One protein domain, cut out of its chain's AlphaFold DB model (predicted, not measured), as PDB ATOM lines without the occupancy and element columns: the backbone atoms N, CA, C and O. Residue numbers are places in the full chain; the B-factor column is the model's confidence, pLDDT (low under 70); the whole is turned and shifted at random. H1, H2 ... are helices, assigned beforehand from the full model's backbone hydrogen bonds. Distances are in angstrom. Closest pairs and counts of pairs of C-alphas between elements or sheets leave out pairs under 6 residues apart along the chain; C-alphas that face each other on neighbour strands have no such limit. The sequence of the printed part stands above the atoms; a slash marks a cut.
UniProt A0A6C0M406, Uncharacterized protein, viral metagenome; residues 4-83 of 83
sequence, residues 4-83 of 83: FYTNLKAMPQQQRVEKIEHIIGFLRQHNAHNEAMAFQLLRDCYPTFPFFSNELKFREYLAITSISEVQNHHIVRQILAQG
ATOM      1  N   PHE A   4      16.715 -20.964  -9.953       87.50
ATOM      2  CA  PHE A   4      17.944 -20.178 -10.030       87.50
ATOM      3  C   PHE A   4      18.818 -20.296  -8.773       87.50
ATOM      4  O   PHE A   4      20.007 -20.586  -8.870       87.50
ATOM      5  N   TYR A   5      18.248 -20.129  -7.573       85.44
ATOM      6  CA  TYR A   5      19.029 -20.173  -6.332       85.44
ATOM      7  C   TYR A   5      19.521 -21.579  -6.004       85.44
ATOM      8  O   TYR A   5      20.606 -21.730  -5.447       85.44
ATOM      9  N   THR A   6      18.744 -22.604  -6.356       86.44
ATOM     10  CA  THR A   6      19.161 -24.001  -6.204       86.44
ATOM     11  C   THR A   6      20.357 -24.298  -7.105       86.44
ATOM     12  O   THR A   6      21.370 -24.806  -6.622       86.44
ATOM     13  N   ASN A   7      20.283 -23.903  -8.378       88.19
ATOM     14  CA  ASN A   7      21.361 -24.093  -9.347       88.19
ATOM     15  C   ASN A   7      22.606 -23.295  -8.958       88.19
ATOM     16  O   ASN A   7      23.714 -23.822  -8.993       88.19
ATOM     17  N   LEU A   8      22.426 -22.049  -8.519       89.25
ATOM     18  CA  LEU A   8      23.516 -21.203  -8.054       89.25
ATOM     19  C   LEU A   8      24.226 -21.835  -6.848       89.25
ATOM     20  O   LEU A   8      25.446 -21.930  -6.843       89.25
ATOM     21  N   LYS A   9      23.491 -22.332  -5.846       87.00
ATOM     22  CA  LYS A   9      24.088 -22.969  -4.657       87.00
ATOM     23  C   LYS A   9      24.814 -24.280  -4.954       87.00
ATOM     24  O   LYS A   9      25.726 -24.628  -4.209       87.00
ATOM     25  N   ALA A  10      24.437 -24.983  -6.020       89.56
ATOM     26  CA  ALA A  10      25.134 -26.185  -6.467       89.56
ATOM     27  C   ALA A  10      26.507 -25.884  -7.106       89.56
ATOM     28  O   ALA A  10      27.340 -26.782  -7.209       89.56
ATOM     29  N   MET A  11      26.763 -24.636  -7.515       89.50
ATOM     30  CA  MET A  11      28.023 -24.242  -8.146       89.50
ATOM     31  C   MET A  11      29.149 -24.001  -7.119       89.50
ATOM     32  O   MET A  11      28.911 -23.472  -6.021       89.50
ATOM     33  N   PRO A  12      30.416 -24.287  -7.482       90.94
ATOM     34  CA  PRO A  12      31.587 -23.798  -6.759       90.94
ATOM     35  C   PRO A  12      31.525 -22.279  -6.547       90.94
ATOM     36  O   PRO A  12      30.991 -21.552  -7.383       90.94
ATOM     37  N   GLN A  13      32.085 -21.779  -5.440       87.38
ATOM     38  CA  GLN A  13      31.998 -20.354  -5.080       87.38
ATOM     39  C   GLN A  13      32.475 -19.425  -6.205       87.38
ATOM     40  O   GLN A  13      31.797 -18.452  -6.512       87.38
ATOM     41  N   GLN A  14      33.598 -19.746  -6.850       89.38
ATOM     42  CA  GLN A  14      34.125 -18.935  -7.945       89.38
ATOM     43  C   GLN A  14      33.130 -18.827  -9.115       89.38
ATOM     44  O   GLN A  14      32.833 -17.726  -9.567       89.38
ATOM     45  N   GLN A  15      32.533 -19.949  -9.525       91.25
ATOM     46  CA  GLN A  15      31.531 -19.972 -10.597       91.25
ATOM     47  C   GLN A  15      30.259 -19.201 -10.220       91.25
ATOM     48  O   GLN A  15      29.648 -18.562 -11.075       91.25
ATOM     49  N   ARG A  16      29.865 -19.209  -8.935       91.12
ATOM     50  CA  ARG A  16      28.757 -18.372  -8.449       91.12
ATOM     51  C   ARG A  16      29.050 -16.896  -8.654       91.12
ATOM     52  O   ARG A  16      28.205 -16.195  -9.200       91.12
ATOM     53  N   VAL A  17      30.228 -16.439  -8.230       92.31
ATOM     54  CA  VAL A  17      30.628 -15.034  -8.372       92.31
ATOM     55  C   VAL A  17      30.651 -14.641  -9.846       92.31
ATOM     56  O   VAL A  17      30.008 -13.664 -10.209       92.31
ATOM     57  N   GLU A  18      31.296 -15.434 -10.700       93.44
ATOM     58  CA  GLU A  18      31.367 -15.175 -12.145       93.44
ATOM     59  C   GLU A  18      29.973 -15.094 -12.789       93.44
ATOM     60  O   GLU A  18      29.691 -14.161 -13.546       93.44
ATOM     61  N   LYS A  19      29.059 -16.013 -12.443       93.25
ATOM     62  CA  LYS A  19      27.676 -15.995 -12.947       93.25
ATOM     63  C   LYS A  19      26.915 -14.747 -12.489       93.25
ATOM     64  O   LYS A  19      26.197 -14.152 -13.291       93.25
ATOM     65  N   ILE A  20      27.064 -14.339 -11.226       94.38
ATOM     66  CA  ILE A  20      26.387 -13.146 -10.699       94.38
ATOM     67  C   ILE A  20      26.967 -11.869 -11.325       94.38
ATOM     68  O   ILE A  20      26.200 -10.999 -11.722       94.38
ATOM     69  N   GLU A  21      28.288 -11.764 -11.484       95.19
ATOM     70  CA  GLU A  21      28.937 -10.625 -12.155       95.19
ATOM     71  C   GLU A  21      28.480 -10.496 -13.615       95.19
ATOM     72  O   GLU A  21      28.172  -9.396 -14.076       95.19
ATOM     73  N   HIS A  22      28.343 -11.615 -14.334       95.38
ATOM     74  CA  HIS A  22      27.801 -11.607 -15.694       95.38
ATOM     75  C   HIS A  22      26.355 -11.084 -15.733       95.38
ATOM     76  O   HIS A  22      26.026 -10.246 -16.572       95.38
ATOM     77  N   ILE A  23      25.511 -11.510 -14.786       95.12
ATOM     78  CA  ILE A  23      24.140 -11.002 -14.632       95.12
ATOM     79  C   ILE A  23      24.134  -9.496 -14.340       95.12
ATOM     80  O   ILE A  23      23.378  -8.754 -14.967       95.12
ATOM     81  N   ILE A  24      24.981  -9.025 -13.422       96.19
ATOM     82  CA  ILE A  24      25.098  -7.601 -13.079       96.19
ATOM     83  C   ILE A  24      25.511  -6.789 -14.310       96.19
ATOM     84  O   ILE A  24      24.905  -5.753 -14.595       96.19
ATOM     85  N   GLY A  25      26.512  -7.260 -15.057       96.06
ATOM     86  CA  GLY A  25      26.962  -6.630 -16.297       96.06
ATOM     87  C   GLY A  25      25.840  -6.534 -17.330       96.06
ATOM     88  O   GLY A  25      25.597  -5.455 -17.868       96.06
ATOM     89  N   PHE A  26      25.106  -7.628 -17.538       95.62
ATOM     90  CA  PHE A  26      23.959  -7.674 -18.441       95.62
ATOM     91  C   PHE A  26      22.858  -6.685 -18.026       95.62
ATOM     92  O   PHE A  26      22.403  -5.877 -18.832       95.62
ATOM     93  N   LEU A  27      22.472  -6.672 -16.748       95.56
ATOM     94  CA  LEU A  27      21.456  -5.751 -16.233       95.56
ATOM     95  C   LEU A  27      21.862  -4.282 -16.429       95.56
ATOM     96  O   LEU A  27      21.055  -3.482 -16.899       95.56
ATOM     97  N   ARG A  28      23.127  -3.934 -16.160       95.44
ATOM     98  CA  ARG A  28      23.652  -2.576 -16.390       95.44
ATOM     99  C   ARG A  28      23.625  -2.184 -17.868       95.44
ATOM    100  O   ARG A  28      23.209  -1.073 -18.182       95.44
ATOM    101  N   GLN A  29      24.004  -3.088 -18.775       96.12
ATOM    102  CA  GLN A  29      23.950  -2.847 -20.227       96.12
ATOM    103  C   GLN A  29      22.525  -2.565 -20.726       96.12
ATOM    104  O   GLN A  29      22.341  -1.806 -21.674       96.12
ATOM    105  N   HIS A  30      21.519  -3.133 -20.063       94.31
ATOM    106  CA  HIS A  30      20.106  -2.924 -20.371       94.31
ATOM    107  C   HIS A  30      19.436  -1.825 -19.527       94.31
ATOM    108  O   HIS A  30      18.210  -1.754 -19.475       94.31
ATOM    109  N   ASN A  31      20.214  -0.948 -18.881       93.06
ATOM    110  CA  ASN A  31      19.742   0.141 -18.014       93.06
ATOM    111  C   ASN A  31      18.940  -0.297 -16.768       93.06
ATOM    112  O   ASN A  31      18.353   0.551 -16.091       93.06
ATOM    113  N   ALA A  32      18.969  -1.581 -16.411       94.12
ATOM    114  CA  ALA A  32      18.316  -2.155 -15.234       94.12
ATOM    115  C   ALA A  32      19.208  -1.992 -13.985       94.12
ATOM    116  O   ALA A  32      19.748  -2.949 -13.424       94.12
ATOM    117  N   HIS A  33      19.458  -0.739 -13.600       93.19
ATOM    118  CA  HIS A  33      20.424  -0.390 -12.552       93.19
ATOM    119  C   HIS A  33      19.978  -0.846 -11.157       93.19
ATOM    120  O   HIS A  33      20.800  -1.340 -10.384       93.19
ATOM    121  N   ASN A  34      18.685  -0.729 -10.845       92.50
ATOM    122  CA  ASN A  34      18.131  -1.134  -9.550       92.50
ATOM    123  C   ASN A  34      18.178  -2.659  -9.389       92.50
ATOM    124  O   ASN A  34      18.535  -3.185  -8.337       92.50
ATOM    125  N   GLU A  35      17.891  -3.374 -10.470       94.81
ATOM    126  CA  GLU A  35      18.000  -4.820 -10.566       94.81
ATOM    127  C   GLU A  35      19.457  -5.244 -10.374       94.81
ATOM    128  O   GLU A  35      19.749  -6.121  -9.563       94.81
ATOM    129  N   ALA A  36      20.392  -4.580 -11.060       95.12
ATOM    130  CA  ALA A  36      21.818  -4.844 -10.906       95.12
ATOM    131  C   ALA A  36      22.284  -4.651  -9.452       95.12
ATOM    132  O   ALA A  36      23.091  -5.443  -8.966       95.12
ATOM    133  N   MET A  37      21.755  -3.653  -8.734       94.81
ATOM    134  CA  MET A  37      22.036  -3.468  -7.306       94.81
ATOM    135  C   MET A  37      21.514  -4.627  -6.448       94.81
ATOM    136  O   MET A  37      22.224  -5.080  -5.552       94.81
ATOM    137  N   ALA A  38      20.325  -5.160  -6.737       93.56
ATOM    138  CA  ALA A  38      19.800  -6.319  -6.017       93.56
ATOM    139  C   ALA A  38      20.696  -7.563  -6.196       93.56
ATOM    140  O   ALA A  38      20.971  -8.278  -5.231       93.56
ATOM    141  N   PHE A  39      21.219  -7.794  -7.405       94.50
ATOM    142  CA  PHE A  39      22.170  -8.884  -7.662       94.50
ATOM    143  C   PHE A  39      23.570  -8.617  -7.080       94.50
ATOM    144  O   PHE A  39      24.245  -9.566  -6.677       94.50
ATOM    145  N   GLN A  40      23.991  -7.354  -6.954       94.75
ATOM    146  CA  GLN A  40      25.239  -6.980  -6.276       94.75
ATOM    147  C   GLN A  40      25.246  -7.446  -4.811       94.75
ATOM    148  O   GLN A  40      26.233  -8.027  -4.365       94.75
ATOM    149  N   LEU A  41      24.124  -7.300  -4.094       93.19
ATOM    150  CA  LEU A  41      23.993  -7.787  -2.713       93.19
ATOM    151  C   LEU A  41      24.222  -9.301  -2.604       93.19
ATOM    152  O   LEU A  41      24.805  -9.781  -1.629       93.19
ATOM    153  N   LEU A  42      23.795 -10.063  -3.615       92.94
ATOM    154  CA  LEU A  42      24.022 -11.504  -3.664       92.94
ATOM    155  C   LEU A  42      25.490 -11.838  -3.940       92.94
ATOM    156  O   LEU A  42      26.028 -12.760  -3.330       92.94
ATOM    157  N   ARG A  43      26.156 -11.084  -4.822       93.12
ATOM    158  CA  ARG A  43      27.597 -11.227  -5.072       93.12
ATOM    159  C   ARG A  43      28.404 -10.967  -3.801       93.12
ATOM    160  O   ARG A  43      29.326 -11.719  -3.498       93.12
ATOM    161  N   ASP A  44      28.028  -9.949  -3.033       91.38
ATOM    162  CA  ASP A  44      28.727  -9.549  -1.808       91.38
ATOM    163  C   ASP A  44      28.564 -10.554  -0.651       91.38
ATOM    164  O   ASP A  44      29.276 -10.472   0.351       91.38
ATOM    165  N   CYS A  45      27.692 -11.559  -0.798       90.38
ATOM    166  CA  CYS A  45      27.628 -12.707   0.110       90.38
ATOM    167  C   CYS A  45      28.815 -13.673  -0.056       90.38
ATOM    168  O   CYS A  45      29.030 -14.515   0.813       90.38
ATOM    169  N   TYR A  46      29.604 -13.555  -1.128       87.44
ATOM    170  CA  TYR A  46      30.725 -14.454  -1.429       87.44
ATOM    171  C   TYR A  46      32.093 -13.747  -1.457       87.44
ATOM    172  O   TYR A  46      32.808 -13.852  -2.459       87.44
ATOM    173  N   PRO A  47      32.496 -13.029  -0.391       82.06
ATOM    174  CA  PRO A  47      33.795 -12.377  -0.354       82.06
ATOM    175  C   PRO A  47      34.941 -13.391  -0.265       82.06
ATOM    176  O   PRO A  47      34.755 -14.575   0.022       82.06
ATOM    177  N   THR A  48      36.160 -12.906  -0.497       78.25
ATOM    178  CA  THR A  48      37.390 -13.704  -0.385       78.25
ATOM    179  C   THR A  48      37.663 -14.155   1.055       78.25
ATOM    180  O   THR A  48      38.351 -15.150   1.267       78.25
ATOM    181  N   PHE A  49      37.127 -13.438   2.048       80.62
ATOM    182  CA  PHE A  49      37.161 -13.836   3.454       80.62
ATOM    183  C   PHE A  49      35.874 -14.592   3.824       80.62
ATOM    184  O   PHE A  49      34.791 -14.191   3.404       80.62
ATOM    185  N   PRO A  50      35.938 -15.680   4.604       75.50
ATOM    186  CA  PRO A  50      34.745 -16.440   4.956       75.50
ATOM    187  C   PRO A  50      33.921 -15.735   6.043       75.50
ATOM    188  O   PRO A  50      34.457 -15.291   7.057       75.50
ATOM    189  N   PHE A  51      32.600 -15.695   5.863       80.06
ATOM    190  CA  PHE A  51      31.658 -15.388   6.943       80.06
ATOM    191  C   PHE A  51      31.433 -16.609   7.841       80.06
ATOM    192  O   PHE A  51      31.588 -17.759   7.412       80.06
ATOM    193  N   PHE A  52      30.955 -16.376   9.066       86.31
ATOM    194  CA  PHE A  52      30.348 -17.450   9.849       86.31
ATOM    195  C   PHE A  52      29.128 -18.013   9.104       86.31
ATOM    196  O   PHE A  52      28.362 -17.279   8.477       86.31
ATOM    197  N   SER A  53      28.911 -19.325   9.189       82.44
ATOM    198  CA  SER A  53      27.900 -20.028   8.381       82.44
ATOM    199  C   SER A  53      26.473 -19.485   8.545       82.44
ATOM    200  O   SER A  53      25.714 -19.444   7.576       82.44
ATOM    201  N   ASN A  54      26.102 -19.042   9.749       87.81
ATOM    202  CA  ASN A  54      24.793 -18.439  10.017       87.81
ATOM    203  C   ASN A  54      24.671 -17.029   9.435       87.81
ATOM    204  O   ASN A  54      23.622 -16.678   8.897       87.81
ATOM    205  N   GLU A  55      25.747 -16.246   9.499       88.56
ATOM    206  CA  GLU A  55      25.790 -14.908   8.915       88.56
ATOM    207  C   GLU A  55      25.662 -14.981   7.389       88.56
ATOM    208  O   GLU A  55      24.863 -14.251   6.809       88.56
ATOM    209  N   LEU A  56      26.363 -15.924   6.749       87.88
ATOM    210  CA  LEU A  56      26.245 -16.163   5.311       87.88
ATOM    211  C   LEU A  56      24.798 -16.472   4.908       87.88
ATOM    212  O   LEU A  56      24.257 -15.833   4.011       87.88
ATOM    213  N   LYS A  57      24.144 -17.418   5.597       87.25
ATOM    214  CA  LYS A  57      22.747 -17.788   5.312       87.25
ATOM    215  C   LYS A  57      21.791 -16.606   5.470       87.25
ATOM    216  O   LYS A  57      20.868 -16.459   4.672       87.25
ATOM    217  N   PHE A  58      22.001 -15.779   6.494       90.12
ATOM    218  CA  PHE A  58      21.178 -14.599   6.734       90.12
ATOM    219  C   PHE A  58      21.375 -13.532   5.649       90.12
ATOM    220  O   PHE A  58      20.398 -13.011   5.115       90.12
ATOM    221  N   ARG A  59      22.623 -13.257   5.253       90.12
ATOM    222  CA  ARG A  59      22.939 -12.322   4.163       90.12
ATOM    223  C   ARG A  59      22.373 -12.791   2.824       90.12
ATOM    224  O   ARG A  59      21.732 -12.006   2.132       90.12
ATOM    225  N   GLU A  60      22.524 -14.077   2.502       90.81
ATOM    226  CA  GLU A  60      21.924 -14.669   1.301       90.81
ATOM    227  C   GLU A  60      20.400 -14.511   1.303       90.81
ATOM    228  O   GLU A  60      19.819 -14.181   0.274       90.81
ATOM    229  N   TYR A  61      19.745 -14.717   2.450       90.62
ATOM    230  CA  TYR A  61      18.303 -14.520   2.574       90.62
ATOM    231  C   TYR A  61      17.897 -13.074   2.254       90.62
ATOM    232  O   TYR A  61      16.995 -12.866   1.446       90.62
ATOM    233  N   LEU A  62      18.597 -12.080   2.811       92.12
ATOM    234  CA  LEU A  62      18.335 -10.665   2.522       92.12
ATOM    235  C   LEU A  62      18.555 -10.317   1.042       92.12
ATOM    236  O   LEU A  62      17.742  -9.610   0.443       92.12
ATOM    237  N   ALA A  63      19.618 -10.844   0.433       92.06
ATOM    238  CA  ALA A  63      19.892 -10.640  -0.986       92.06
ATOM    239  C   ALA A  63      18.795 -11.257  -1.875       92.06
ATOM    240  O   ALA A  63      18.316 -10.622  -2.813       92.06
ATOM    241  N   ILE A  64      18.331 -12.468  -1.548       91.06
ATOM    242  CA  ILE A  64      17.232 -13.145  -2.254       91.06
ATOM    243  C   ILE A  64      15.923 -12.355  -2.137       91.06
ATOM    244  O   ILE A  64      15.186 -12.238  -3.120       91.06
ATOM    245  N   THR A  65      15.624 -11.811  -0.955       92.50
ATOM    246  CA  THR A  65      14.457 -10.944  -0.754       92.50
ATOM    247  C   THR A  65      14.561  -9.695  -1.628       92.50
ATOM    248  O   THR A  65      13.617  -9.399  -2.355       92.50
ATOM    249  N   SER A  66      15.732  -9.056  -1.676       93.12
ATOM    250  CA  SER A  66      15.969  -7.874  -2.522       93.12
ATOM    251  C   SER A  66      15.758  -8.174  -4.016       93.12
ATOM    252  O   SER A  66      15.133  -7.401  -4.735       93.12
ATOM    253  N   ILE A  67      16.207  -9.336  -4.506       92.62
ATOM    254  CA  ILE A  67      15.962  -9.762  -5.899       92.62
ATOM    255  C   ILE A  67      14.471 -10.061  -6.137       92.62
ATOM    256  O   ILE A  67      13.944  -9.821  -7.224       92.62
ATOM    257  N   SER A  68      13.768 -10.571  -5.126       91.25
ATOM    258  CA  SER A  68      12.333 -10.861  -5.218       91.25
ATOM    259  C   SER A  68      11.486  -9.588  -5.347       91.25
ATOM    260  O   SER A  68      10.429  -9.630  -5.971       91.25
ATOM    261  N   GLU A  69      11.949  -8.448  -4.833       93.25
ATOM    262  CA  GLU A  69      11.282  -7.148  -5.013       93.25
ATOM    263  C   GLU A  69      11.321  -6.676  -6.474       93.25
ATOM    264  O   GLU A  69      10.362  -6.082  -6.967       93.25
ATOM    265  N   VAL A  70      12.382  -7.024  -7.208       93.06
ATOM    266  CA  VAL A  70      12.569  -6.655  -8.622       93.06
ATOM    267  C   VAL A  70      12.176  -7.762  -9.613       93.06
ATOM    268  O   VAL A  70      12.338  -7.612 -10.823       93.06
ATOM    269  N   GLN A  71      11.596  -8.874  -9.145       89.50
ATOM    270  CA  GLN A  71      11.266 -10.044  -9.981       89.50
ATOM    271  C   GLN A  71      10.230  -9.779 -11.090       89.50
ATOM    272  O   GLN A  71      10.082 -10.569 -12.026       89.50
ATOM    273  N   ASN A  72       9.472  -8.684 -10.976       90.31
ATOM    274  CA  ASN A  72       8.509  -8.267 -11.993       90.31
ATOM    275  C   ASN A  72       9.178  -7.621 -13.209       90.31
ATOM    276  O   ASN A  72       8.547  -7.524 -14.262       90.31
ATOM    277  N   HIS A  73      10.452  -7.234 -13.097       92.69
ATOM    278  CA  HIS A  73      11.223  -6.754 -14.229       92.69
ATOM    279  C   HIS A  73      11.428  -7.889 -15.242       92.69
ATOM    280  O   HIS A  73      11.911  -8.971 -14.901       92.69
ATOM    281  N   HIS A  74      11.074  -7.645 -16.506       92.38
ATOM    282  CA  HIS A  74      11.079  -8.655 -17.572       92.38
ATOM    283  C   HIS A  74      12.423  -9.395 -17.705       92.38
ATOM    284  O   HIS A  74      12.438 -10.624 -17.774       92.38
ATOM    285  N   ILE A  75      13.543  -8.666 -17.651       92.31
ATOM    286  CA  ILE A  75      14.890  -9.253 -17.698       92.31
ATOM    287  C   ILE A  75      15.159 -10.147 -16.484       92.31
ATOM    288  O   ILE A  75      15.629 -11.272 -16.633       92.31
ATOM    289  N   VAL A  76      14.826  -9.679 -15.277       91.69
ATOM    290  CA  VAL A  76      15.050 -10.446 -14.042       91.69
ATOM    291  C   VAL A  76      14.236 -11.731 -14.074       91.69
ATOM    292  O   VAL A  76      14.753 -12.797 -13.754       91.69
ATOM    293  N   ARG A  77      12.987 -11.666 -14.541       91.12
ATOM    294  CA  ARG A  77      12.139 -12.847 -14.711       91.12
ATOM    295  C   ARG A  77      12.770 -13.882 -15.647       91.12
ATOM    296  O   ARG A  77      12.718 -15.069 -15.338       91.12
ATOM    297  N   GLN A  78      13.381 -13.451 -16.753       90.06
ATOM    298  CA  GLN A  78      14.086 -14.351 -17.673       90.06
ATOM    299  C   GLN A  78      15.322 -14.980 -17.024       90.06
ATOM    300  O   GLN A  78      15.498 -16.191 -17.117       90.06
ATOM    301  N   ILE A  79      16.129 -14.189 -16.314       89.94
ATOM    302  CA  ILE A  79      17.311 -14.678 -15.587       89.94
ATOM    303  C   ILE A  79      16.913 -15.740 -14.556       89.94
ATOM    304  O   ILE A  79      17.520 -16.805 -14.489       89.94
ATOM    305  N   LEU A  80      15.856 -15.477 -13.784       89.06
ATOM    306  CA  LEU A  80      15.354 -16.408 -12.775       89.06
ATOM    307  C   LEU A  80      14.770 -17.690 -13.392       89.06
ATOM    308  O   LEU A  80      14.885 -18.759 -12.798       89.06
ATOM    309  N   ALA A  81      14.163 -17.598 -14.579       85.38
ATOM    310  CA  ALA A  81      13.606 -18.746 -15.294       85.38
ATOM    311  C   ALA A  81      14.674 -19.618 -15.981       85.38
ATOM    312  O   ALA A  81      14.449 -20.812 -16.157       85.38
ATOM    313  N   GLN A  82      15.816 -19.040 -16.368       74.75
ATOM    314  CA  GLN A  82      16.900 -19.755 -17.055       74.75
ATOM    315  C   GLN A  82      17.721 -20.675 -16.139       74.75
ATOM    316  O   GLN A  82      18.400 -21.558 -16.654       74.75
ATOM    317  N   GLY A  83      17.619 -20.513 -14.813       60.47
ATOM    318  CA  GLY A  83      18.219 -21.423 -13.830       60.47
ATOM    319  C   GLY A  83      19.738 -21.425 -13.841       60.47
ATOM    320  O   GLY A  83      20.337 -22.405 -14.319       60.47
TER     321      GLY A  83
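AT A GLANCE: This is residues 4 to 83 of the 83 residues of an uncharacterized protein of viral metagenome (UniProt A0A6C0M406). H2, H3 and H4 run up and down as an open three-helix trough, with H3 between the other two, and the short helices H1 and H5 cover its open side, one after the other. The two ends of the printed part meet there, the C-alphas of Phe 4 and Gly 83 lying 4.0 A apart. The 80 printed residues include five named helices, H1 to H5 in chain order, and no named strand: the class is all helix. The whole is compact, with a radius of gyration of the C-alphas of 12.1 A, but elongated, spanning 34 by 22 by 20 A.

HOW THE PARTS SIT: H2, residues 13 to 29, and H3, residues 33 to 43, form a helical hairpin and touch, closest at the C-alphas of Ile 24 and Ala 36, 4.8 A, with a shallow tilt of 6 degrees, opposite ways. H3 and H4, residues 53 to 69, form another, closest at the C-alphas of Leu 42 and Ala 63, 5.0 A, with a shallow tilt of 17 degrees. H2 and H4 are apart. H1, residues 4 to 10, touches H5, residues 74 to 82, closest at the C-alphas of Phe 4 and Leu 80, 5.3 A, at a steep tilt of 40 degrees, the same way. H1 is close to H2 but not clearly touching, at the C-alphas of Leu 8 and Arg 16, 6.0 A. H4 and H5 are near each other. The helix packing is mostly aligned, only just, with 2 of 3 touching pairs at a shallow tilt. Each O i to N i+4 pair is within hydrogen-bond range in H1, H2, H4 and H5; in H3 6 of 7 are.

IN THESE COORDINATES: H2 is 24.5 A long from C-alpha 13 at (31.998, -20.354, -5.080), H4 24.9 A and H3 15.0 A. H1 is 10.0 A long from C-alpha 4 at (17.944, -20.178, -10.030), and H5 is 12.5 A long, ending at C-alpha 82 at (16.900, -19.755, -17.055).

THE WHOLE: The two C-alphas farthest apart, His 30 and Phe 52, are 35.1 A apart. The printed part has no cut. The H3 to H4 link of 9 residues is short; the others are tight. Mean pLDDT of the printed part is 90.1, and residue 83 is under 70.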